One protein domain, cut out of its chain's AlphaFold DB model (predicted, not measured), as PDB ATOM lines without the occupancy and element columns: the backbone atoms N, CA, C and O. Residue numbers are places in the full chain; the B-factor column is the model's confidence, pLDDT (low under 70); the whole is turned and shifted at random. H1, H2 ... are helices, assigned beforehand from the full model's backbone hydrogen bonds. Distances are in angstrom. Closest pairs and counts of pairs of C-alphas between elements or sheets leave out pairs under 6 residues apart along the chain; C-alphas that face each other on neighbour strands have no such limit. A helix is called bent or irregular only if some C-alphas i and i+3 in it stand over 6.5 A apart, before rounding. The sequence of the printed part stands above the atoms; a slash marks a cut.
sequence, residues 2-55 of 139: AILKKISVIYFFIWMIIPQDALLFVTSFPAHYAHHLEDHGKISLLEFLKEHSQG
ATOM      1  N   ALA A   2     -20.599  56.811 -19.678       71.50
ATOM      2  CA  ALA A   2     -19.608  56.981 -20.755       71.50
ATOM      3  C   ALA A   2     -19.294  55.691 -21.545       71.50
ATOM      4  O   ALA A   2     -19.092  55.746 -22.754       71.50
ATOM      5  N   ILE A   3     -19.305  54.531 -20.880       78.62
ATOM      6  CA  ILE A   3     -19.051  53.224 -21.508       78.62
ATOM      7  C   ILE A   3     -20.187  52.842 -22.470       78.62
ATOM      8  O   ILE A   3     -19.911  52.488 -23.611       78.62
ATOM      9  N   LEU A   4     -21.453  53.016 -22.067       79.44
ATOM     10  CA  LEU A   4     -22.604  52.775 -22.951       79.44
ATOM     11  C   LEU A   4     -22.567  53.652 -24.208       79.44
ATOM     12  O   LEU A   4     -22.871  53.172 -25.295       79.44
ATOM     13  N   LYS A   5     -22.155  54.920 -24.077       77.62
ATOM     14  CA  LYS A   5     -22.012  55.821 -25.230       77.62
ATOM     15  C   LYS A   5     -20.947  55.323 -26.210       77.62
ATOM     16  O   LYS A   5     -21.185  55.328 -27.409       77.62
ATOM     17  N   LYS A   6     -19.804  54.839 -25.711       79.69
ATOM     18  CA  LYS A   6     -18.743  54.269 -26.559       79.69
ATOM     19  C   LYS A   6     -19.201  52.996 -27.273       79.69
ATOM     20  O   LYS A   6     -18.972  52.870 -28.469       79.69
ATOM     21  N   ILE A   7     -19.893  52.104 -26.564       86.12
ATOM     22  CA  ILE A   7     -20.449  50.872 -27.146       86.12
ATOM     23  C   ILE A   7     -21.473  51.207 -28.237       86.12
ATOM     24  O   ILE A   7     -21.408  50.648 -29.324       86.12
ATOM     25  N   SER A   8     -22.368  52.165 -27.983       84.56
ATOM     26  CA  SER A   8     -23.381  52.594 -28.953       84.56
ATOM     27  C   SER A   8     -22.767  53.185 -30.225       84.56
ATOM     28  O   SER A   8     -23.224  52.867 -31.318       84.56
ATOM     29  N   VAL A   9     -21.706  53.988 -30.101       85.31
ATOM     30  CA  VAL A   9     -21.000  54.561 -31.256       85.31
ATOM     31  C   VAL A   9     -20.312  53.472 -32.079       85.31
ATOM     32  O   VAL A   9     -20.440  53.462 -33.298       85.31
ATOM     33  N   ILE A  10     -19.633  52.523 -31.430       84.56
ATOM     34  CA  ILE A  10     -19.000  51.387 -32.119       84.56
ATOM     35  C   ILE A  10     -20.053  50.556 -32.856       84.56
ATOM     36  O   ILE A  10     -19.864  50.226 -34.023       84.56
ATOM     37  N   TYR A  11     -21.181  50.274 -32.205       82.44
ATOM     38  CA  TYR A  11     -22.280  49.527 -32.809       82.44
ATOM     39  C   TYR A  11     -22.845  50.243 -34.043       82.44
ATOM     40  O   TYR A  11     -23.055  49.619 -35.077       82.44
ATOM     41  N   PHE A  12     -23.008  51.566 -33.973       81.88
ATOM     42  CA  PHE A  12     -23.457  52.381 -35.100       81.88
ATOM     43  C   PHE A  12     -22.487  52.329 -36.290       81.88
ATOM     44  O   PHE A  12     -22.922  52.172 -37.428       81.88
ATOM     45  N   PHE A  13     -21.176  52.403 -36.044       79.69
ATOM     46  CA  PHE A  13     -20.179  52.288 -37.113       79.69
ATOM     47  C   PHE A  13     -20.132  50.894 -37.732       79.69
ATOM     48  O   PHE A  13     -20.005  50.785 -38.946       79.69
ATOM     49  N   ILE A  14     -20.286  49.840 -36.929       78.12
ATOM     50  CA  ILE A  14     -20.384  48.469 -37.440       78.12
ATOM     51  C   ILE A  14     -21.574  48.357 -38.403       78.12
ATOM     52  O   ILE A  14     -21.392  47.937 -39.539       78.12
ATOM     53  N   TRP A  15     -22.759  48.827 -38.006       73.31
ATOM     54  CA  TRP A  15     -23.953  48.800 -38.862       73.31
ATOM     55  C   TRP A  15     -23.846  49.659 -40.127       73.31
ATOM     56  O   TRP A  15     -24.472  49.334 -41.127       73.31
ATOM     57  N   MET A  16     -23.061  50.736 -40.099       74.12
ATOM     58  CA  MET A  16     -22.844  51.602 -41.263       74.12
ATOM     59  C   MET A  16     -21.876  50.996 -42.285       74.12
ATOM     60  O   MET A  16     -21.962  51.303 -43.470       74.12
ATOM     61  N   ILE A  17     -20.929  50.179 -41.817       74.94
ATOM     62  CA  ILE A  17     -19.891  49.561 -42.654       74.94
ATOM     63  C   ILE A  17     -20.367  48.220 -43.219       74.94
ATOM     64  O   ILE A  17     -19.902  47.818 -44.283       74.94
ATOM     65  N   ILE A  18     -21.280  47.528 -42.530       71.06
ATOM     66  CA  ILE A  18     -21.837  46.265 -43.014       71.06
ATOM     67  C   ILE A  18     -22.623  46.540 -44.310       71.06
ATOM     68  O   ILE A  18     -23.615  47.273 -44.274       71.06
ATOM     69  N   PRO A  19     -22.202  45.972 -45.455       69.56
ATOM     70  CA  PRO A  19     -22.945  46.109 -46.699       69.56
ATOM     71  C   PRO A  19     -24.328  45.472 -46.540       69.56
ATOM     72  O   PRO A  19     -24.480  44.480 -45.827       69.56
ATOM     73  N   GLN A  20     -25.346  46.031 -47.197       61.53
ATOM     74  CA  GLN A  20     -26.723  45.523 -47.106       61.53
ATOM     75  C   GLN A  20     -26.812  44.033 -47.476       61.53
ATOM     76  O   GLN A  20     -27.559  43.283 -46.852       61.53
ATOM     77  N   ASP A  21     -25.951  43.583 -48.385       55.41
ATOM     78  CA  ASP A  21     -25.843  42.185 -48.809       55.41
ATOM     79  C   ASP A  21     -25.377  41.252 -47.678       55.41
ATOM     80  O   ASP A  21     -25.786  40.094 -47.602       55.41
ATOM     81  N   ALA A  22     -24.587  41.757 -46.724       63.50
ATOM     82  CA  ALA A  22     -24.179  40.991 -45.549       63.50
ATOM     83  C   ALA A  22     -25.310  40.846 -44.517       63.50
ATOM     84  O   ALA A  22     -25.308  39.886 -43.747       63.50
ATOM     85  N   LEU A  23     -26.302  41.746 -44.504       62.81
ATOM     86  CA  LEU A  23     -27.509  41.557 -43.690       62.81
ATOM     87  C   LEU A  23     -28.381  40.447 -44.262       62.81
ATOM     88  O   LEU A  23     -28.856  39.606 -43.501       62.81
ATOM     89  N   LEU A  24     -28.526  40.416 -45.590       60.69
ATOM     90  CA  LEU A  24     -29.223  39.337 -46.284       60.69
ATOM     91  C   LEU A  24     -28.550  38.000 -45.987       60.69
ATOM     92  O   LEU A  24     -29.243  37.083 -45.557       60.69
ATOM     93  N   PHE A  25     -27.216  37.939 -46.054       65.94
ATOM     94  CA  PHE A  25     -26.445  36.760 -45.661       65.94
ATOM     95  C   PHE A  25     -26.743  36.315 -44.223       65.94
ATOM     96  O   PHE A  25     -27.023  35.149 -43.994       65.94
ATOM     97  N   VAL A  26     -26.759  37.216 -43.236       66.69
ATOM     98  CA  VAL A  26     -27.054  36.836 -41.837       66.69
ATOM     99  C   VAL A  26     -28.471  36.276 -41.671       66.69
ATOM    100  O   VAL A  26     -28.689  35.422 -40.812       66.69
ATOM    101  N   THR A  27     -29.432  36.732 -42.477       70.19
ATOM    102  CA  THR A  27     -30.813  36.235 -42.424       70.19
ATOM    103  C   THR A  27     -31.050  34.966 -43.240       70.19
ATOM    104  O   THR A  27     -31.818  34.115 -42.799       70.19
ATOM    105  N   SER A  28     -30.395  34.814 -44.391       68.88
ATOM    106  CA  SER A  28     -30.583  33.679 -45.298       68.88
ATOM    107  C   SER A  28     -29.690  32.496 -44.940       68.88
ATOM    108  O   SER A  28     -30.096  31.353 -45.098       68.88
ATOM    109  N   PHE A  29     -28.505  32.745 -44.379       75.88
ATOM    110  CA  PHE A  29     -27.529  31.712 -44.043       75.88
ATOM    111  C   PHE A  29     -28.051  30.664 -43.046       75.88
ATOM    112  O   PHE A  29     -27.848  29.479 -43.299       75.88
ATOM    113  N   PRO A  30     -28.740  31.016 -41.939       78.44
ATOM    114  CA  PRO A  30     -29.279  30.007 -41.029       78.44
ATOM    115  C   PRO A  30     -30.385  29.164 -41.670       78.44
ATOM    116  O   PRO A  30     -30.496  27.985 -41.351       78.44
ATOM    117  N   ALA A  31     -31.187  29.764 -42.556       76.94
ATOM    118  CA  ALA A  31     -32.242  29.065 -43.283       76.94
ATOM    119  C   ALA A  31     -31.649  28.092 -44.314       76.94
ATOM    120  O   ALA A  31     -32.025  26.924 -44.327       76.94
ATOM    121  N   HIS A  32     -30.647  28.534 -45.082       77.25
ATOM    122  CA  HIS A  32     -29.933  27.693 -46.049       77.25
ATOM    123  C   HIS A  32     -29.168  26.558 -45.362       77.25
ATOM    124  O   HIS A  32     -29.230  25.407 -45.777       77.25
ATOM    125  N   TYR A  33     -28.516  26.838 -44.231       79.62
ATOM    126  CA  TYR A  33     -27.845  25.806 -43.440       79.62
ATOM    127  C   TYR A  33     -28.827  24.773 -42.866       79.62
ATOM    128  O   TYR A  33     -28.491  23.595 -42.767       79.62
ATOM    129  N   ALA A  34     -30.037  25.194 -42.482       80.06
ATOM    130  CA  ALA A  34     -31.082  24.275 -42.037       80.06
ATOM    131  C   ALA A  34     -31.569  23.372 -43.179       80.06
ATOM    132  O   ALA A  34     -31.707  22.173 -42.966       80.06
ATOM    133  N   HIS A  35     -31.741  23.920 -44.384       78.19
ATOM    134  CA  HIS A  35     -32.096  23.153 -45.578       78.19
ATOM    135  C   HIS A  35     -31.026  22.104 -45.927       78.19
ATOM    136  O   HIS A  35     -31.326  20.921 -46.057       78.19
ATOM    137  N   HIS A  36     -29.748  22.492 -45.913       76.50
ATOM    138  CA  HIS A  36     -28.630  21.565 -46.118       76.50
ATOM    139  C   HIS A  36     -28.546  20.455 -45.055       76.50
ATOM    140  O   HIS A  36     -28.136  19.333 -45.358       76.50
ATOM    141  N   LEU A  37     -28.944  20.740 -43.808       79.69
ATOM    142  CA  LEU A  37     -29.041  19.724 -42.753       79.69
ATOM    143  C   LEU A  37     -30.165  18.706 -43.000       79.69
ATOM    144  O   LEU A  37     -30.054  17.559 -42.552       79.69
ATOM    145  N   GLU A  38     -31.244  19.130 -43.657       78.75
ATOM    146  CA  GLU A  38     -32.390  18.290 -44.006       78.75
ATOM    147  C   GLU A  38     -32.097  17.427 -45.244       78.75
ATOM    148  O   GLU A  38     -32.345  16.219 -45.201       78.75
ATOM    149  N   ASP A  39     -31.466  17.996 -46.275       70.94
ATOM    150  CA  ASP A  39     -31.290  17.348 -47.584       70.94
ATOM    151  C   ASP A  39     -29.997  16.532 -47.713       70.94
ATOM    152  O   ASP A  39     -30.001  15.416 -48.243       70.94
ATOM    153  N   HIS A  40     -28.882  17.033 -47.174       67.44
ATOM    154  CA  HIS A  40     -27.575  16.363 -47.246       67.44
ATOM    155  C   HIS A  40     -27.197  15.637 -45.942       67.44
ATOM    156  O   HIS A  40     -26.156  14.975 -45.857       67.44
ATOM    157  N   GLY A  41     -28.058  15.698 -44.922       70.25
ATOM    158  CA  GLY A  41     -27.826  15.116 -43.602       70.25
ATOM    159  C   GLY A  41     -26.915  15.979 -42.720       70.25
ATOM    160  O   GLY A  41     -26.853  17.193 -42.848       70.25
ATOM    161  N   LYS A  42     -26.201  15.367 -41.759       67.12
ATOM    162  CA  LYS A  42     -25.348  16.099 -40.795       67.12
ATOM    163  C   LYS A  42     -24.077  16.653 -41.451       67.12
ATOM    164  O   LYS A  42     -22.990  16.134 -41.198       67.12
ATOM    165  N   ILE A  43     -24.199  17.720 -42.226       76.00
ATOM    166  CA  ILE A  43     -23.044  18.503 -42.649       76.00
ATOM    167  C   ILE A  43     -22.561  19.358 -41.478       76.00
ATOM    168  O   ILE A  43     -23.344  19.844 -40.655       76.00
ATOM    169  N   SER A  44     -21.248  19.511 -41.351       78.56
ATOM    170  CA  SER A  44     -20.698  20.437 -40.365       78.56
ATOM    171  C   SER A  44     -20.747  21.865 -40.910       78.56
ATOM    172  O   SER A  44     -20.537  22.088 -42.098       78.56
ATOM    173  N   LEU A  45     -20.945  22.860 -40.040       78.00
ATOM    174  CA  LEU A  45     -20.937  24.278 -40.430       78.00
ATOM    175  C   LEU A  45     -19.682  24.676 -41.228       78.00
ATOM    176  O   LEU A  45     -19.730  25.535 -42.103       78.00
ATOM    177  N   LEU A  46     -18.545  24.057 -40.916       77.94
ATOM    178  CA  LEU A  46     -17.276  24.340 -41.579       77.94
ATOM    179  C   LEU A  46     -17.215  23.745 -42.993       77.94
ATOM    180  O   LEU A  46     -16.586  24.320 -43.875       77.94
ATOM    181  N   GLU A  47     -17.878  22.613 -43.200       73.19
ATOM    182  CA  GLU A  47     -18.029  21.962 -44.498       73.19
ATOM    183  C   GLU A  47     -19.013  22.732 -45.382       73.19
ATOM    184  O   GLU A  47     -18.650  23.082 -46.501       73.19
ATOM    185  N   PHE A  48     -20.143  23.170 -44.818       76.44
ATOM    186  CA  PHE A  48     -21.087  24.090 -45.463       76.44
ATOM    187  C   PHE A  48     -20.405  25.369 -45.968       76.44
ATOM    188  O   PHE A  48     -20.505  25.736 -47.139       76.44
ATOM    189  N   LEU A  49     -19.639  26.032 -45.093       76.31
ATOM    190  CA  LEU A  49     -18.881  27.231 -45.450       76.31
ATOM    191  C   LEU A  49     -17.852  26.953 -46.547       76.31
ATOM    192  O   LEU A  49     -17.610  27.814 -47.388       76.31
ATOM    193  N   LYS A  50     -17.231  25.771 -46.542       71.62
ATOM    194  CA  LYS A  50     -16.240  25.396 -47.549       71.62
ATOM    195  C   LYS A  50     -16.888  25.238 -48.924       71.62
ATOM    196  O   LYS A  50     -16.359  25.810 -49.872       71.62
ATOM    197  N   GLU A  51     -18.016  24.542 -49.021       69.06
ATOM    198  CA  GLU A  51     -18.765  24.344 -50.273       69.06
ATOM    199  C   GLU A  51     -19.200  25.680 -50.890       69.06
ATOM    200  O   GLU A  51     -18.904  25.954 -52.056       69.06
ATOM    201  N   HIS A  52     -19.741  26.578 -50.064       73.50
ATOM    202  CA  HIS A  52     -20.224  27.888 -50.508       73.50
ATOM    203  C   HIS A  52     -19.096  28.907 -50.737       73.50
ATOM    204  O   HIS A  52     -19.219  29.798 -51.570       73.50
ATOM    205  N   SER A  53     -17.950  28.777 -50.055       66.50
ATOM    206  CA  SER A  53     -16.771  29.627 -50.313       66.50
ATOM    207  C   SER A  53     -16.044  29.276 -51.611       66.50
ATOM    208  O   SER A  53     -15.330  30.109 -52.168       66.50
ATOM    209  N   GLN A  54     -16.190  28.032 -52.072       59.59
ATOM    210  CA  GLN A  54     -15.552  27.537 -53.288       59.59
ATOM    211  C   GLN A  54     -16.450  27.707 -54.521       59.59
ATOM    212  O   GLN A  54     -15.979  27.446 -55.627       59.59
ATOM    213  N   GLY A  55     -17.704  28.151 -54.349       53.62
ATOM    214  CA  GLY A  55     -18.701  28.199 -55.424       53.62
ATOM    215  C   GLY A  55     -18.994  26.813 -56.003       53.62
ATOM    216  O   GLY A  55     -19.318  26.690 -57.180       53.62
TER     217      GLY A  55
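This is residues 2 to 55 of the 139 residues of an uncharacterized protein of Sphingobacterium sp. (strain 21) (UniProt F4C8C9). This is an open, stretched-out chain of helices: H1 and the bent helix H2 make a wide V and give the model its length, and past the far end of H2 the chain turns so that the short helix H3 runs crosswise to the arm H2b. Residues 2 to 14 of H1 stick out on their own, and there is no common core. The printed part has 54 residues with three named helices, H1, H2 and H3 along the chain, and no named strand; its class is all helix. It is extended, with a radius of gyration of the C-alphas of 16.0 A and spans of 49 by 20 by 16 A.

Look first at H2, residues 20 to 39, assigned as one helix by its hydrogen bonds but bent: C-alphas 27 and 30 are 6.6 A apart. Its arms, H2a with residues 20 to 27 and H2b with residues 30 to 39, stand at a steep tilt of 48 degrees. H2b and H3, residues 45 to 53, only just touch, with 3 pairs of C-alphas within 8 A; the closest C-alphas, of Tyr 33 and Phe 48, are 7.3 A apart. Their lines are about perpendicular, at 79 degrees. H1, residues 2 to 17, is apart from H2a, H2b and H3, and H2a is apart from H3. In H1, H2a, H2b and H3 every O i to N i+4 pair is within hydrogen-bond range.

Find C-alpha 20 at (-26.723, 45.523, -47.106); from there H2a runs 11.2 A to Thr 27, and H2b runs 14.4 A from Pro 30 to Asp 39. Go back to C-alpha 2 at (-19.608, 56.981, -20.755), where H1 begins its 23.1 A to Ile 17. H3 covers 12.0 A from Leu 45 to C-alpha 53 at (-16.771, 29.627, -50.313).

The C-alphas farthest apart, of Ala 2 and Asp 39, are 49.3 A apart. The printed part has no cut, and the links H1 to H2 and H2 to H3 are tight. Mean pLDDT of the printed part is 73.6; residues 19 to 26, 28, 40, 42, 51 and 53 to 55 are under 70.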